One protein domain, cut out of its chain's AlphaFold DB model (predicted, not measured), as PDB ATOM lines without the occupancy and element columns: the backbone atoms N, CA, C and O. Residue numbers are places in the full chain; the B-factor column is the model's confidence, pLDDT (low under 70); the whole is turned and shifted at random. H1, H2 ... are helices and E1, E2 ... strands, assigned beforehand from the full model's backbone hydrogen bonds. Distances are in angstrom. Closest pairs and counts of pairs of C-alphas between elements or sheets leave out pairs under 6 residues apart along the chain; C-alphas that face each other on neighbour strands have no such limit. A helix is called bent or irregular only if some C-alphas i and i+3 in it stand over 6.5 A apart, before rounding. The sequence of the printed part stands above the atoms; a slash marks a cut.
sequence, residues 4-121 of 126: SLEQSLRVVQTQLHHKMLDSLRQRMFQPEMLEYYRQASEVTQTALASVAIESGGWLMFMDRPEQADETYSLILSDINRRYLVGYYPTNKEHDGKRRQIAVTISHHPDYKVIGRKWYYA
ATOM      1  N   SER A   4     182.085 232.714 130.844       48.16
ATOM      2  CA  SER A   4     183.244 232.528 129.948       48.16
ATOM      3  C   SER A   4     182.964 231.582 128.766       48.16
ATOM      4  O   SER A   4     183.458 231.804 127.666       48.16
ATOM      5  N   LEU A   5     182.107 230.569 128.961       38.31
ATOM      6  CA  LEU A   5     181.732 229.583 127.930       38.31
ATOM      7  C   LEU A   5     180.727 230.130 126.899       38.31
ATOM      8  O   LEU A   5     180.762 229.762 125.730       38.31
ATOM      9  N   GLU A   6     179.857 231.050 127.316       41.69
ATOM     10  CA  GLU A   6     178.905 231.744 126.434       41.69
ATOM     11  C   GLU A   6     179.611 232.693 125.451       41.69
ATOM     12  O   GLU A   6     179.188 232.852 124.305       41.69
ATOM     13  N   GLN A   7     180.710 233.321 125.878       43.72
ATOM     14  CA  GLN A   7     181.469 234.249 125.038       43.72
ATOM     15  C   GLN A   7     182.293 233.534 123.966       43.72
ATOM     16  O   GLN A   7     182.346 234.016 122.836       43.72
ATOM     17  N   SER A   8     182.873 232.373 124.269       42.69
ATOM     18  CA  SER A   8     183.615 231.574 123.287       42.69
ATOM     19  C   SER A   8     182.708 230.989 122.196       42.69
ATOM     20  O   SER A   8     183.094 230.985 121.027       42.69
ATOM     21  N   LEU A   9     181.464 230.617 122.522       41.25
ATOM     22  CA  LEU A   9     180.478 230.168 121.527       41.25
ATOM     23  C   LEU A   9     180.032 231.284 120.560       41.25
ATOM     24  O   LEU A   9     179.771 231.013 119.386       41.25
ATOM     25  N   ARG A  10     180.001 232.550 121.003       43.28
ATOM     26  CA  ARG A  10     179.655 233.700 120.140       43.28
ATOM     27  C   ARG A  10     180.736 234.037 119.112       43.28
ATOM     28  O   ARG A  10     180.419 234.496 118.015       43.28
ATOM     29  N   VAL A  11     182.009 233.813 119.437       46.25
ATOM     30  CA  VAL A  11     183.116 234.133 118.520       46.25
ATOM     31  C   VAL A  11     183.121 233.177 117.324       46.25
ATOM     32  O   VAL A  11     183.205 233.634 116.184       46.25
ATOM     33  N   VAL A  12     182.880 231.881 117.554       48.69
ATOM     34  CA  VAL A  12     182.742 230.877 116.479       48.69
ATOM     35  C   VAL A  12     181.545 231.183 115.567       48.69
ATOM     36  O   VAL A  12     181.624 230.993 114.354       48.69
ATOM     37  N   GLN A  13     180.454 231.737 116.114       45.28
ATOM     38  CA  GLN A  13     179.291 232.158 115.323       45.28
ATOM     39  C   GLN A  13     179.601 233.291 114.334       45.28
ATOM     40  O   GLN A  13     178.943 233.387 113.303       45.28
ATOM     41  N   THR A  14     180.593 234.144 114.609       43.44
ATOM     42  CA  THR A  14     180.694 235.433 113.908       43.44
ATOM     43  C   THR A  14     181.409 235.348 112.551       43.44
ATOM     44  O   THR A  14     181.091 236.133 111.660       43.44
ATOM     45  N   GLN A  15     182.308 234.378 112.333       43.38
ATOM     46  CA  GLN A  15     183.076 234.283 111.076       43.38
ATOM     47  C   GLN A  15     182.439 233.413 109.978       43.38
ATOM     48  O   GLN A  15     182.741 233.597 108.801       43.38
ATOM     49  N   LEU A  16     181.491 232.532 110.310       45.97
ATOM     50  CA  LEU A  16     180.744 231.726 109.326       45.97
ATOM     51  C   LEU A  16     179.566 232.481 108.671       45.97
ATOM     52  O   LEU A  16     178.846 231.928 107.840       45.97
ATOM     53  N   HIS A  17     179.361 233.751 109.031       52.12
ATOM     54  CA  HIS A  17     178.104 234.475 108.833       52.12
ATOM     55  C   HIS A  17     177.720 234.855 107.394       52.12
ATOM     56  O   HIS A  17     176.586 235.284 107.199       52.12
ATOM     57  N   HIS A  18     178.580 234.732 106.376       46.72
ATOM     58  CA  HIS A  18     178.295 235.428 105.108       46.72
ATOM     59  C   HIS A  18     177.671 234.598 103.969       46.72
ATOM     60  O   HIS A  18     177.242 235.200 102.988       46.72
ATOM     61  N   LYS A  19     177.592 233.254 104.030       53.44
ATOM     62  CA  LYS A  19     177.138 232.452 102.860       53.44
ATOM     63  C   LYS A  19     176.401 231.130 103.145       53.44
ATOM     64  O   LYS A  19     176.373 230.262 102.276       53.44
ATOM     65  N   MET A  20     175.799 230.933 104.315       59.16
ATOM     66  CA  MET A  20     175.000 229.723 104.573       59.16
ATOM     67  C   MET A  20     173.500 230.016 104.571       59.16
ATOM     68  O   MET A  20     173.050 230.946 105.229       59.16
ATOM     69  N   LEU A  21     172.727 229.189 103.857       61.22
ATOM     70  CA  LEU A  21     171.262 229.180 103.923       61.22
ATOM     71  C   LEU A  21     170.806 228.876 105.363       61.22
ATOM     72  O   LEU A  21     171.332 227.955 105.993       61.22
ATOM     73  N   ASP A  22     169.800 229.592 105.871       65.31
ATOM     74  CA  ASP A  22     169.314 229.467 107.259       65.31
ATOM     75  C   ASP A  22     168.870 228.041 107.643       65.31
ATOM     76  O   ASP A  22     168.991 227.627 108.797       65.31
ATOM     77  N   SER A  23     168.421 227.244 106.670       63.53
ATOM     78  CA  SER A  23     168.072 225.831 106.866       63.53
ATOM     79  C   SER A  23     169.297 224.940 107.113       63.53
ATOM     80  O   SER A  23     169.250 224.031 107.943       63.53
ATOM     81  N   LEU A  24     170.423 225.221 106.448       64.00
ATOM     82  CA  LEU A  24     171.697 224.544 106.698       64.00
ATOM     83  C   LEU A  24     172.278 224.963 108.049       64.00
ATOM     84  O   LEU A  24     172.828 224.126 108.758       64.00
ATOM     85  N   ARG A  25     172.084 226.226 108.444       62.81
ATOM     86  CA  ARG A  25     172.429 226.733 109.778       62.81
ATOM     87  C   ARG A  25     171.681 225.957 110.864       62.81
ATOM     88  O   ARG A  25     172.314 225.371 111.733       62.81
ATOM     89  N   GLN A  26     170.350 225.901 110.808       68.00
ATOM     90  CA  GLN A  26     169.552 225.202 111.828       68.00
ATOM     91  C   GLN A  26     169.906 223.715 111.954       68.00
ATOM     92  O   GLN A  26     169.855 223.172 113.056       68.00
ATOM     93  N   ARG A  27     170.292 223.065 110.850       65.56
ATOM     94  CA  ARG A  27     170.750 221.670 110.856       65.56
ATOM     95  C   ARG A  27     172.167 221.516 111.416       65.56
ATOM     96  O   ARG A  27     172.416 220.568 112.150       65.56
ATOM     97  N   MET A  28     173.075 222.441 111.110       62.72
ATOM     98  CA  MET A  28     174.467 222.417 111.580       62.72
ATOM     99  C   MET A  28     174.587 222.653 113.096       62.72
ATOM    100  O   MET A  28     175.484 222.104 113.723       62.72
ATOM    101  N   PHE A  29     173.662 223.415 113.692       68.81
ATOM    102  CA  PHE A  29     173.636 223.712 115.132       68.81
ATOM    103  C   PHE A  29     172.747 222.764 115.960       68.81
ATOM    104  O   PHE A  29     172.417 223.081 117.103       68.81
ATOM    105  N   GLN A  30     172.358 221.603 115.420       78.19
ATOM    106  CA  GLN A  30     171.741 220.550 116.235       78.19
ATOM    107  C   GLN A  30     172.791 219.911 117.159       78.19
ATOM    108  O   GLN A  30     173.916 219.692 116.703       78.19
ATOM    109  N   PRO A  31     172.456 219.566 118.419       80.94
ATOM    110  CA  PRO A  31     173.419 219.017 119.381       80.94
ATOM    111  C   PRO A  31     174.210 217.815 118.848       80.94
ATOM    112  O   PRO A  31     175.428 217.763 118.990       80.94
ATOM    113  N   GLU A  32     173.532 216.902 118.152       83.81
ATOM    114  CA  GLU A  32     174.129 215.707 117.539       83.81
ATOM    115  C   GLU A  32     175.190 216.059 116.484       83.81
ATOM    116  O   GLU A  32     176.258 215.451 116.426       83.81
ATOM    117  N   MET A  33     174.921 217.079 115.665       78.75
ATOM    118  CA  MET A  33     175.856 217.541 114.639       78.75
ATOM    119  C   MET A  33     177.049 218.263 115.262       78.75
ATOM    120  O   MET A  33     178.179 218.063 114.823       78.75
ATOM    121  N   LEU A  34     176.827 219.068 116.304       79.62
ATOM    122  CA  LEU A  34     177.905 219.738 117.037       79.62
ATOM    123  C   LEU A  34     178.849 218.725 117.693       79.62
ATOM    124  O   LEU A  34     180.066 218.887 117.624       79.62
ATOM    125  N   GLU A  35     178.300 217.661 118.275       82.19
ATOM    126  CA  GLU A  35     179.081 216.561 118.840       82.19
ATOM    127  C   GLU A  35     179.895 215.834 117.760       82.19
ATOM    128  O   GLU A  35     181.093 215.612 117.942       82.19
ATOM    129  N   TYR A  36     179.284 215.549 116.607       85.31
ATOM    130  CA  TYR A  36     179.985 214.979 115.456       85.31
ATOM    131  C   TYR A  36     181.163 215.857 115.004       85.31
ATOM    132  O   TYR A  36     182.282 215.366 114.852       85.31
ATOM    133  N   TYR A  37     180.948 217.166 114.830       82.00
ATOM    134  CA  TYR A  37     182.011 218.088 114.420       82.00
ATOM    135  C   TYR A  37     183.106 218.231 115.477       82.00
ATOM    136  O   TYR A  37     184.280 218.327 115.116       82.00
ATOM    137  N   ARG A  38     182.752 218.204 116.767       84.06
ATOM    138  CA  ARG A  38     183.719 218.201 117.871       84.06
ATOM    139  C   ARG A  38     184.633 216.983 117.782       84.06
ATOM    140  O   ARG A  38     185.847 217.149 117.733       84.06
ATOM    141  N   GLN A  39     184.060 215.784 117.678       88.06
ATOM    142  CA  GLN A  39     184.826 214.539 117.563       88.06
ATOM    143  C   GLN A  39     185.699 214.526 116.302       88.06
ATOM    144  O   GLN A  39     186.883 214.193 116.362       88.06
ATOM    145  N   ALA A  40     185.146 214.940 115.158       87.44
ATOM    146  CA  ALA A  40     185.895 215.030 113.908       87.44
ATOM    147  C   ALA A  40     187.066 216.028 114.005       87.44
ATOM    148  O   ALA A  40     188.157 215.756 113.493       87.44
ATOM    149  N   SER A  41     186.865 217.159 114.691       86.69
ATOM    150  CA  SER A  41     187.925 218.135 114.949       86.69
ATOM    151  C   SER A  41     188.998 217.543 115.859       86.69
ATOM    152  O   SER A  41     190.160 217.546 115.476       86.69
ATOM    153  N   GLU A  42     188.632 216.941 116.993       88.81
ATOM    154  CA  GLU A  42     189.572 216.322 117.942       88.81
ATOM    155  C   GLU A  42     190.487 215.283 117.268       88.81
ATOM    156  O   GLU A  42     191.711 215.315 117.440       88.81
ATOM    157  N   VAL A  43     189.918 214.404 116.435       92.62
ATOM    158  CA  VAL A  43     190.684 213.414 115.659       92.62
ATOM    159  C   VAL A  43     191.665 214.102 114.711       92.62
ATOM    160  O   VAL A  43     192.848 213.757 114.673       92.62
ATOM    161  N   THR A  44     191.193 215.105 113.970       91.62
ATOM    162  CA  THR A  44     192.025 215.858 113.024       91.62
ATOM    163  C   THR A  44     193.169 216.576 113.738       91.62
ATOM    164  O   THR A  44     194.319 216.489 113.312       91.62
ATOM    165  N   GLN A  45     192.879 217.246 114.853       90.69
ATOM    166  CA  GLN A  45     193.869 217.976 115.640       90.69
ATOM    167  C   GLN A  45     194.947 217.042 116.197       90.69
ATOM    168  O   GLN A  45     196.136 217.349 116.119       90.69
ATOM    169  N   THR A  46     194.549 215.865 116.685       94.19
ATOM    170  CA  THR A  46     195.474 214.844 117.195       94.19
ATOM    171  C   THR A  46     196.391 214.306 116.093       94.19
ATOM    172  O   THR A  46     197.601 214.153 116.293       94.19
ATOM    173  N   ALA A  47     195.839 214.058 114.902       95.25
ATOM    174  CA  ALA A  47     196.617 213.619 113.748       95.25
ATOM    175  C   ALA A  47     197.635 214.686 113.313       95.25
ATOM    176  O   ALA A  47     198.812 214.375 113.121       95.25
ATOM    177  N   LEU A  48     197.216 215.954 113.230       94.75
ATOM    178  CA  LEU A  48     198.107 217.073 112.915       94.75
ATOM    179  C   LEU A  48     199.208 217.246 113.966       94.75
ATOM    180  O   LEU A  48     200.358 217.482 113.601       94.75
ATOM    181  N   ALA A  49     198.888 217.072 115.252       93.56
ATOM    182  CA  ALA A  49     199.868 217.165 116.335       93.56
ATOM    183  C   ALA A  49     200.951 216.097 116.184       93.56
ATOM    184  O   ALA A  49     202.141 216.389 116.293       93.56
ATOM    185  N   SER A  50     200.536 214.874 115.856       94.50
ATOM    186  CA  SER A  50     201.444 213.748 115.642       94.50
ATOM    187  C   SER A  50     202.378 214.013 114.460       94.50
ATOM    188  O   SER A  50     203.594 213.888 114.588       94.50
ATOM    189  N   VAL A  51     201.835 214.469 113.327       94.69
ATOM    190  CA  VAL A  51     202.631 214.814 112.139       94.69
ATOM    191  C   VAL A  51     203.607 215.955 112.430       94.69
ATOM    192  O   VAL A  51     204.776 215.877 112.045       94.69
ATOM    193  N   ALA A  52     203.168 217.003 113.130       93.19
ATOM    194  CA  ALA A  52     204.032 218.116 113.509       93.19
ATOM    195  C   ALA A  52     205.196 217.646 114.398       93.19
ATOM    196  O   ALA A  52     206.349 217.943 114.098       93.19
ATOM    197  N   ILE A  53     204.923 216.848 115.435       89.62
ATOM    198  CA  ILE A  53     205.944 216.370 116.377       89.62
ATOM    199  C   ILE A  53     206.968 215.457 115.692       89.62
ATOM    200  O   ILE A  53     208.173 215.629 115.912       89.62
ATOM    201  N   GLU A  54     206.505 214.517 114.865       89.69
ATOM    202  CA  GLU A  54     207.358 213.543 114.169       89.69
ATOM    203  C   GLU A  54     208.185 214.184 113.047       89.69
ATOM    204  O   GLU A  54     209.334 213.803 112.820       89.69
ATOM    205  N   SER A  55     207.640 215.199 112.368       87.88
ATOM    206  CA  SER A  55     208.389 215.996 111.382       87.88
ATOM    207  C   SER A  55     209.338 217.009 112.022       87.88
ATOM    208  O   SER A  55     210.226 217.534 111.350       87.88
ATOM    209  N   GLY A  56     209.170 217.273 113.318       86.38
ATOM    210  CA  GLY A  56     209.988 218.214 114.063       86.38
ATOM    211  C   GLY A  56     209.530 219.654 114.087       86.38
ATOM    212  O   GLY A  56     210.275 220.515 114.544       86.38
ATOM    213  N   GLY A  57     208.315 219.902 113.618       88.94
ATOM    214  CA  GLY A  57     207.623 221.152 113.845       88.94
ATOM    215  C   GLY A  57     206.853 221.167 115.164       88.94
ATOM    216  O   GLY A  57     207.059 220.370 116.084       88.94
ATOM    217  N   TRP A  58     205.929 222.112 115.218       89.94
ATOM    218  CA  TRP A  58     204.982 222.345 116.298       89.94
ATOM    219  C   TRP A  58     203.615 222.651 115.680       89.94
ATOM    220  O   TRP A  58     203.502 222.909 114.480       89.94
ATOM    221  N   LEU A  59     202.573 222.577 116.499       90.88
ATOM    222  CA  LEU A  59     201.195 222.827 116.099       90.88
ATOM    223  C   LEU A  59     200.639 223.974 116.936       90.88
ATOM    224  O   LEU A  59     200.851 224.017 118.146       90.88
ATOM    225  N   MET A  60     199.912 224.877 116.290       87.94
ATOM    226  CA  MET A  60     199.196 225.967 116.939       87.94
ATOM    227  C   MET A  60     197.854 226.150 116.247       87.94
ATOM    228  O   MET A  60     197.787 226.208 115.019       87.94
ATOM    229  N   PHE A  61     196.798 226.241 117.047       84.88
ATOM    230  CA  PHE A  61     195.471 226.599 116.575       84.88
ATOM    231  C   PHE A  61     195.235 228.077 116.847       84.88
ATOM    232  O   PHE A  61     195.492 228.569 117.946       84.88
ATOM    233  N   MET A  62     194.787 228.779 115.814       86.44
ATOM    234  CA  MET A  62     194.417 230.181 115.895       86.44
ATOM    235  C   MET A  62     192.900 230.253 116.023       86.44
ATOM    236  O   MET A  62     192.185 230.124 115.032       86.44
ATOM    237  N   ASP A  63     192.423 230.444 117.246       84.56
ATOM    238  CA  ASP A  63     190.992 230.582 117.528       84.56
ATOM    239  C   ASP A  63     190.526 232.032 117.363       84.56
ATOM    240  O   ASP A  63     189.333 232.303 117.213       84.56
ATOM    241  N   ARG A  64     191.470 232.983 117.421       88.75
ATOM    242  CA  ARG A  64     191.191 234.417 117.349       88.75
ATOM    243  C   ARG A  64     192.206 235.156 116.470       88.75
ATOM    244  O   ARG A  64     193.395 234.837 116.538       88.75
ATOM    245  N   PRO A  65     191.778 236.178 115.703       89.94
ATOM    246  CA  PRO A  65     192.671 236.939 114.828       89.94
ATOM    247  C   PRO A  65     193.861 237.585 115.544       89.94
ATOM    248  O   PRO A  65     194.933 237.698 114.961       89.94
ATOM    249  N   GLU A  66     193.709 237.976 116.812       91.25
ATOM    250  CA  GLU A  66     194.762 238.656 117.580       91.25
ATOM    251  C   GLU A  66     195.976 237.757 117.860       91.25
ATOM    252  O   GLU A  66     197.037 238.250 118.228       91.25
ATOM    253  N   GLN A  67     195.844 236.438 117.681       89.81
ATOM    254  CA  GLN A  67     196.954 235.494 117.837       89.81
ATOM    255  C   GLN A  67     197.885 235.474 116.616       89.81
ATOM    256  O   GLN A  67     198.969 234.898 116.696       89.81
ATOM    257  N   ALA A  68     197.501 236.100 115.497       92.31
ATOM    258  CA  ALA A  68     198.283 236.082 114.265       92.31
ATOM    259  C   ALA A  68     199.708 236.613 114.459       92.31
ATOM    260  O   ALA A  68     200.661 235.964 114.029       92.31
ATOM    261  N   ASP A  69     199.868 237.735 115.161       93.56
ATOM    262  CA  ASP A  69     201.180 238.347 115.398       93.56
ATOM    263  C   ASP A  69     202.117 237.419 116.188       93.56
ATOM    264  O   ASP A  69     203.300 237.279 115.858       93.56
ATOM    265  N   GLU A  70     201.584 236.727 117.200       91.81
ATOM    266  CA  GLU A  70     202.322 235.732 117.982       91.81
ATOM    267  C   GLU A  70     202.701 234.523 117.117       91.81
ATOM    268  O   GLU A  70     203.864 234.106 117.107       91.81
ATOM    269  N   THR A  71     201.754 233.995 116.334       91.94
ATOM    270  CA  THR A  71     201.995 232.867 115.427       91.94
ATOM    271  C   THR A  71     203.096 233.191 114.417       91.94
ATOM    272  O   THR A  71     204.027 232.403 114.246       91.94
ATOM    273  N   TYR A  72     203.035 234.358 113.768       92.56
ATOM    274  CA  TYR A  72     204.049 234.773 112.798       92.56
ATOM    275  C   TYR A  72     205.416 234.979 113.450       92.56
ATOM    276  O   TYR A  72     206.430 234.547 112.897       92.56
ATOM    277  N   SER A  73     205.452 235.567 114.646       93.25
ATOM    278  CA  SER A  73     206.693 235.738 115.407       93.25
ATOM    279  C   SER A  73     207.345 234.392 115.736       93.25
ATOM    280  O   SER A  73     208.562 234.239 115.596       93.25
ATOM    281  N   LEU A  74     206.546 233.388 116.112       91.75
ATOM    282  CA  LEU A  74     207.041 232.043 116.392       91.75
ATOM    283  C   LEU A  74     207.576 231.353 115.130       91.75
ATOM    284  O   LEU A  74     208.663 230.779 115.179       91.75
ATOM    285  N   ILE A  75     206.876 231.464 113.993       92.31
ATOM    286  CA  ILE A  75     207.338 230.933 112.696       92.31
ATOM    287  C   ILE A  75     208.701 231.526 112.325       92.31
ATOM    288  O   ILE A  75     209.629 230.787 111.993       92.31
ATOM    289  N   LEU A  76     208.851 232.850 112.411       94.19
ATOM    290  CA  LEU A  76     210.106 233.525 112.074       94.19
ATOM    291  C   LEU A  76     211.237 233.152 113.040       94.19
ATOM    292  O   LEU A  76     212.371 232.939 112.611       94.19
ATOM    293  N   SER A  77     210.947 233.046 114.338       91.38
ATOM    294  CA  SER A  77     211.929 232.607 115.336       91.38
ATOM    295  C   SER A  77     212.408 231.178 115.067       91.38
ATOM    296  O   SER A  77     213.605 230.911 115.137       91.38
ATOM    297  N   ASP A  78     211.495 230.273 114.715       90.25
ATOM    298  CA  ASP A  78     211.796 228.869 114.434       90.25
ATOM    299  C   ASP A  78     212.622 228.702 113.148       90.25
ATOM    300  O   ASP A  78     213.664 228.048 113.169       90.25
ATOM    301  N   ILE A  79     212.251 229.375 112.051       90.06
ATOM    302  CA  ILE A  79     213.024 229.347 110.794       90.06
ATOM    303  C   ILE A  79     214.480 229.775 111.027       90.06
ATOM    304  O   ILE A  79     215.397 229.142 110.508       90.06
ATOM    305  N   ASN A  80     214.704 230.796 111.858       90.88
ATOM    306  CA  ASN A  80     216.042 231.316 112.153       90.88
ATOM    307  C   ASN A  80     216.876 230.428 113.095       90.88
ATOM    308  O   ASN A  80     218.073 230.663 113.250       90.88
ATOM    309  N   ARG A  81     216.273 229.424 113.745       89.69
ATOM    310  CA  ARG A  81     216.936 228.545 114.727       89.69
ATOM    311  C   ARG A  81     217.133 227.115 114.222       89.69
ATOM    312  O   ARG A  81     217.632 226.268 114.964       89.69
ATOM    313  N   ARG A  82     216.758 226.829 112.974       89.75
ATOM    314  CA  ARG A  82     216.907 225.508 112.356       89.75
ATOM    315  C   ARG A  82     218.256 225.381 111.659       89.75
ATOM    316  O   ARG A  82     218.576 226.139 110.750       89.75
ATOM    317  N   TYR A  83     219.010 224.361 112.047       90.44
ATOM    318  CA  TYR A  83     220.299 224.023 111.448       90.44
ATOM    319  C   TYR A  83     220.186 222.724 110.655       90.44
ATOM    320  O   TYR A  83     219.607 221.746 111.131       90.44
ATOM    321  N   LEU A  84     220.768 222.699 109.453       91.44
ATOM    322  CA  LEU A  84     220.874 221.493 108.637       91.44
ATOM    323  C   LEU A  84     222.286 220.918 108.757       91.44
ATOM    324  O   LEU A  84     223.266 221.604 108.476       91.44
ATOM    325  N   VAL A  85     222.382 219.643 109.133       90.81
ATOM    326  CA  VAL A  85     223.657 218.926 109.225       90.81
ATOM    327  C   VAL A  85     223.703 217.844 108.155       90.81
ATOM    328  O   VAL A  85     222.913 216.900 108.170       90.81
ATOM    329  N   GLY A  86     224.643 217.985 107.224       93.06
ATOM    330  CA  GLY A  86     224.976 216.951 106.250       93.06
ATOM    331  C   GLY A  86     226.046 216.013 106.801       93.06
ATOM    332  O   GLY A  86     227.043 216.466 107.358       93.06
ATOM    333  N   TYR A  87     225.860 214.707 106.622       89.69
ATOM    334  CA  TYR A  87     226.849 213.695 106.991       89.69
ATOM    335  C   TYR A  87     227.143 212.782 105.805       89.69
ATOM    336  O   TYR A  87     226.231 212.195 105.219       89.69
ATOM    337  N   TYR A  88     228.428 212.622 105.497       90.62
ATOM    338  CA  TYR A  88     228.909 211.645 104.531       90.62
ATOM    339  C   TYR A  88     229.593 210.503 105.277       90.62
ATOM    340  O   TYR A  88     230.524 210.755 106.044       90.62
ATOM    341  N   PRO A  89     229.185 209.244 105.051       91.38
ATOM    342  CA  PRO A  89     229.790 208.130 105.755       91.38
ATOM    343  C   PRO A  89     231.245 207.946 105.343       91.38
ATOM    344  O   PRO A  89     231.577 208.027 104.157       91.38
ATOM    345  N   THR A  90     232.099 207.668 106.324       92.44
ATOM    346  CA  THR A  90     233.500 207.291 106.100       92.44
ATOM    347  C   THR A  90     233.614 205.865 105.564       92.44
ATOM    348  O   THR A  90     234.435 205.618 104.687       92.44
ATOM    349  N   ASN A  91     232.742 204.945 106.001       92.06
ATOM    350  CA  ASN A  91     232.617 203.617 105.392       92.06
ATOM    351  C   ASN A  91     231.926 203.717 104.014       92.06
ATOM    352  O   ASN A  91     230.745 204.073 103.926       92.06
ATOM    353  N   LYS A  92     232.664 203.383 102.950       90.69
ATOM    354  CA  LYS A  92     232.215 203.415 101.548       90.69
ATOM    355  C   LYS A  92     231.849 202.044 100.969       90.69
ATOM    356  O   LYS A  92     231.559 201.966  99.784       90.69
ATOM    357  N   GLU A  93     231.842 200.976 101.763       93.38
ATOM    358  CA  GLU A  93     231.465 199.641 101.281       93.38
ATOM    359  C   GLU A  93     230.007 199.621 100.790       93.38
ATOM    360  O   GLU A  93     229.133 200.240 101.403       93.38
ATOM    361  N   HIS A  94     229.739 198.915  99.691       93.06
ATOM    362  CA  HIS A  94     228.402 198.720  99.115       93.06
ATOM    363  C   HIS A  94     227.891 197.316  99.456       93.06
ATOM    364  O   HIS A  94     227.718 196.455  98.599       93.06
ATOM    365  N   ASP A  95     227.728 197.058 100.751       94.06
ATOM    366  CA  ASP A  95     227.400 195.732 101.272       94.06
ATOM    367  C   ASP A  95     225.902 195.529 101.544       94.06
ATOM    368  O   ASP A  95     225.509 194.508 102.106       94.06
ATOM    369  N   GLY A  96     225.054 196.503 101.190       94.69
ATOM    370  CA  GLY A  96     223.615 196.441 101.442       94.69
ATOM    371  C   GLY A  96     223.224 196.449 102.925       94.69
ATOM    372  O   GLY A  96     222.049 196.261 103.243       94.69
ATOM    373  N   LYS A  97     224.163 196.635 103.866       94.56
ATOM    374  CA  LYS A  97     223.870 196.504 105.302       94.56
ATOM    375  C   LYS A  97     223.281 197.777 105.891       94.56
ATOM    376  O   LYS A  97     223.552 198.899 105.457       94.56
ATOM    377  N   ARG A  98     222.474 197.596 106.940       94.69
ATOM    378  CA  ARG A  98     221.897 198.695 107.720       94.69
ATOM    379  C   ARG A  98     222.984 199.389 108.538       94.69
ATOM    380  O   ARG A  98     223.744 198.742 109.250       94.69
ATOM    381  N   ARG A  99     222.998 200.717 108.497       94.88
ATOM    382  CA  ARG A  99     223.907 201.595 109.235       94.88
ATOM    383  C   ARG A  99     223.104 202.544 110.106       94.88
ATOM    384  O   ARG A  99     222.159 203.175 109.631       94.88
ATOM    385  N   GLN A 100     223.465 202.631 111.380       95.56
ATOM    386  CA  GLN A 100     222.841 203.546 112.330       95.56
ATOM    387  C   GLN A 100     223.463 204.942 112.217       95.56
ATOM    388  O   GLN A 100     224.661 205.081 111.980       95.56
ATOM    389  N   ILE A 101     222.635 205.967 112.394       94.12
ATOM    390  CA  ILE A 101     223.051 207.361 112.515       94.12
ATOM    391  C   ILE A 101     222.717 207.802 113.938       94.12
ATOM    392  O   ILE A 101     221.576 207.674 114.383       94.12
ATOM    393  N   ALA A 102     223.717 208.318 114.644       93.50
ATOM    394  CA  ALA A 102     223.557 208.949 115.944       93.50
ATOM    395  C   ALA A 102     224.186 210.339 115.882       93.50
ATOM    396  O   ALA A 102     225.317 210.489 115.423       93.50
ATOM    397  N   VAL A 103     223.440 211.343 116.330       92.88
ATOM    398  CA  VAL A 103     223.914 212.721 116.450       92.88
ATOM    399  C   VAL A 103     223.752 213.112 117.906       92.88
ATOM    400  O   VAL A 103     222.669 212.972 118.474       92.88
ATOM    401  N   THR A 104     224.838 213.574 118.508       92.69
ATOM    402  CA  THR A 104     224.872 214.060 119.882       92.69
ATOM    403  C   THR A 104     225.269 215.527 119.872       92.69
ATOM    404  O   THR A 104     226.100 215.953 119.071       92.69
ATOM    405  N   ILE A 105     224.646 216.308 120.749       93.12
ATOM    406  CA  ILE A 105     224.932 217.732 120.902       93.12
ATOM    407  C   ILE A 105     225.525 217.922 122.293       93.12
ATOM    408  O   ILE A 105     224.893 217.611 123.301       93.12
ATOM    409  N   SER A 106     226.767 218.387 122.349       94.25
ATOM    410  CA  SER A 106     227.456 218.646 123.611       94.25
ATOM    411  C   SER A 106     227.015 219.987 124.195       94.25
ATOM    412  O   SER A 106     226.917 220.970 123.470       94.25
ATOM    413  N   HIS A 107     226.799 220.031 125.512       93.50
ATOM    414  CA  HIS A 107     226.530 221.252 126.293       93.50
ATOM    415  C   HIS A 107     225.253 222.047 125.935       93.50
ATOM    416  O   HIS A 107     225.049 223.119 126.494       93.50
ATOM    417  N   HIS A 108     224.371 221.511 125.084       90.75
ATOM    418  CA  HIS A 108     223.088 222.127 124.716       90.75
ATOM    419  C   HIS A 108     221.943 221.104 124.809       90.75
ATOM    420  O   HIS A 108     221.550 220.519 123.795       90.75
ATOM    421  N   PRO A 109     221.435 220.819 126.025       88.31
ATOM    422  CA  PRO A 109     220.353 219.852 126.226       88.31
ATOM    423  C   PRO A 109     218.995 220.343 125.700       88.31
ATOM    424  O   PRO A 109     218.068 219.553 125.558       88.31
ATOM    425  N   ASP A 110     218.871 221.639 125.423       88.62
ATOM    426  CA  ASP A 110     217.689 222.297 124.872       88.62
ATOM    427  C   ASP A 110     217.504 222.051 123.365       88.62
ATOM    428  O   ASP A 110     216.422 222.288 122.826       88.62
ATOM    429  N   TYR A 111     218.529 221.548 122.671       90.31
ATOM    430  CA  TYR A 111     218.455 221.291 121.236       90.31
ATOM    431  C   TYR A 111     217.833 219.925 120.940       90.31
ATOM    432  O   TYR A 111     218.213 218.896 121.499       90.31
ATOM    433  N   LYS A 112     216.906 219.902 119.980       88.62
ATOM    434  CA  LYS A 112     216.253 218.678 119.509       88.62
ATOM    435  C   LYS A 112     216.842 218.249 118.166       88.62
ATOM    436  O   LYS A 112     216.794 218.992 117.191       88.62
ATOM    437  N   VAL A 113     217.367 217.026 118.107       90.81
ATOM    438  CA  VAL A 113     217.842 216.408 116.860       90.81
ATOM    439  C   VAL A 113     216.697 215.670 116.187       90.81
ATOM    440  O   VAL A 113     216.062 214.807 116.796       90.81
ATOM    441  N   ILE A 114     216.474 215.962 114.908       90.38
ATOM    442  CA  ILE A 114     215.433 215.326 114.098       90.38
ATOM    443  C   ILE A 114     216.034 214.969 112.752       90.38
ATOM    444  O   ILE A 114     216.677 215.790 112.102       90.38
ATOM    445  N   GLY A 115     215.871 213.713 112.352       90.19
ATOM    446  CA  GLY A 115     216.466 213.217 111.124       90.19
ATOM    447  C   GLY A 115     216.451 211.701 111.022       90.19
ATOM    448  O   GLY A 115     215.876 210.981 111.843       90.19
ATOM    449  N   ARG A 116     217.105 211.208 109.973       91.19
ATOM    450  CA  ARG A 116     217.190 209.781 109.670       91.19
ATOM    451  C   ARG A 116     218.029 209.063 110.735       91.19
ATOM    452  O   ARG A 116     219.193 209.384 110.925       91.19
ATOM    453  N   LYS A 117     217.446 208.056 111.396       92.62
ATOM    454  CA  LYS A 117     218.105 207.254 112.451       92.62
ATOM    455  C   LYS A 117     218.980 206.122 111.902       92.62
ATOM    456  O   LYS A 117     219.825 205.584 112.610       92.62
ATOM    457  N   TRP A 118     218.744 205.707 110.660       94.62
ATOM    458  CA  TRP A 118     219.482 204.637 109.993       94.62
ATOM    459  C   TRP A 118     219.267 204.678 108.476       94.62
ATOM    460  O   TRP A 118     218.292 205.258 107.999       94.62
ATOM    461  N   TYR A 119     220.151 204.043 107.716       93.56
ATOM    462  CA  TYR A 119     220.031 203.848 106.267       93.56
ATOM    463  C   TYR A 119     220.614 202.488 105.863       93.56
ATOM    464  O   TYR A 119     221.319 201.875 106.660       93.56
ATOM    465  N   TYR A 120     220.331 202.010 104.653       93.56
ATOM    466  CA  TYR A 120     221.032 200.865 104.064       93.56
ATOM    467  C   TYR A 120     222.132 201.368 103.130       93.56
ATOM    468  O   TYR A 120     221.912 202.334 102.396       93.56
ATOM    469  N   ALA A 121     223.312 200.747 103.177       94.12
ATOM    470  CA  ALA A 121     224.328 200.956 102.151       94.12
ATOM    471  C   ALA A 121     223.787 200.517 100.775       94.12
ATOM    472  O   ALA A 121     222.907 199.654 100.734       94.12
TER     473      ALA A 121
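This is residues 4 to 121 of the 126 residues of an uncharacterized protein of Blastocatellia bacterium (UniProt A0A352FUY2). This is an open, drawn-out model: the short helices H1 and H2 lie at one end, the long helix H3 and then H4 run along the length with the link of residues 56 to 64 folding back between them, and a long loop-built arm ends in a two-strand hairpin, E1 and E2, at the other end. No helix touches another. The printed part has 118 residues, with four named helices and then two named strands, an antiparallel sheet in the order E1, E2; the class is mostly helix. It is extended, with a radius of gyration of the C-alphas of 23.0 A, and a rod in outline, spanning 69 by 32 by 25 A.

Find C-alpha 4 at (183.244, 232.528, 129.948), where H1, residues 4 to 15, begins; it is neither bent nor irregular, but only just, with C-alphas 12 and 15 6.4 A apart. Next come H2, residues 22 to 28, and H3, residues 31 to 55, which runs 36.0 A to C-alpha 55 at (208.389, 215.996, 111.382). H4, residues 65 to 79, is 22.1 A long and only just irregular, with C-alphas 66 and 69 6.8 A apart. E1 is residues 98 to 100, and E2, residues 118 to 120, ends at C-alpha 120, (221.032, 200.865, 104.064).

Look first at H1, which is apart from H2, H3 and H4. H2 and H3 are close but not clearly touching; their closest C-alphas, of Met 28 and Leu 34, are 7.0 A apart, and they run the same way at a steep tilt of 64 degrees. H3 and H4 are apart. E1 and E2 form an antiparallel hairpin at 155 degrees, with N 99 and O 119 within hydrogen-bond range at 2.7 A. In H2 and H3 every O i to N i+4 pair is within hydrogen-bond range; H1 has 6 of 8 and H4 9 of 11.

The farthest C-alphas, of Asp 22 and Glu 93, are 69.2 A apart. The printed part has no cut; the links from H4 to E1 and from E1 to E2 are long. Look for low confidence, pLDDT under 70, at residues 4 to 29.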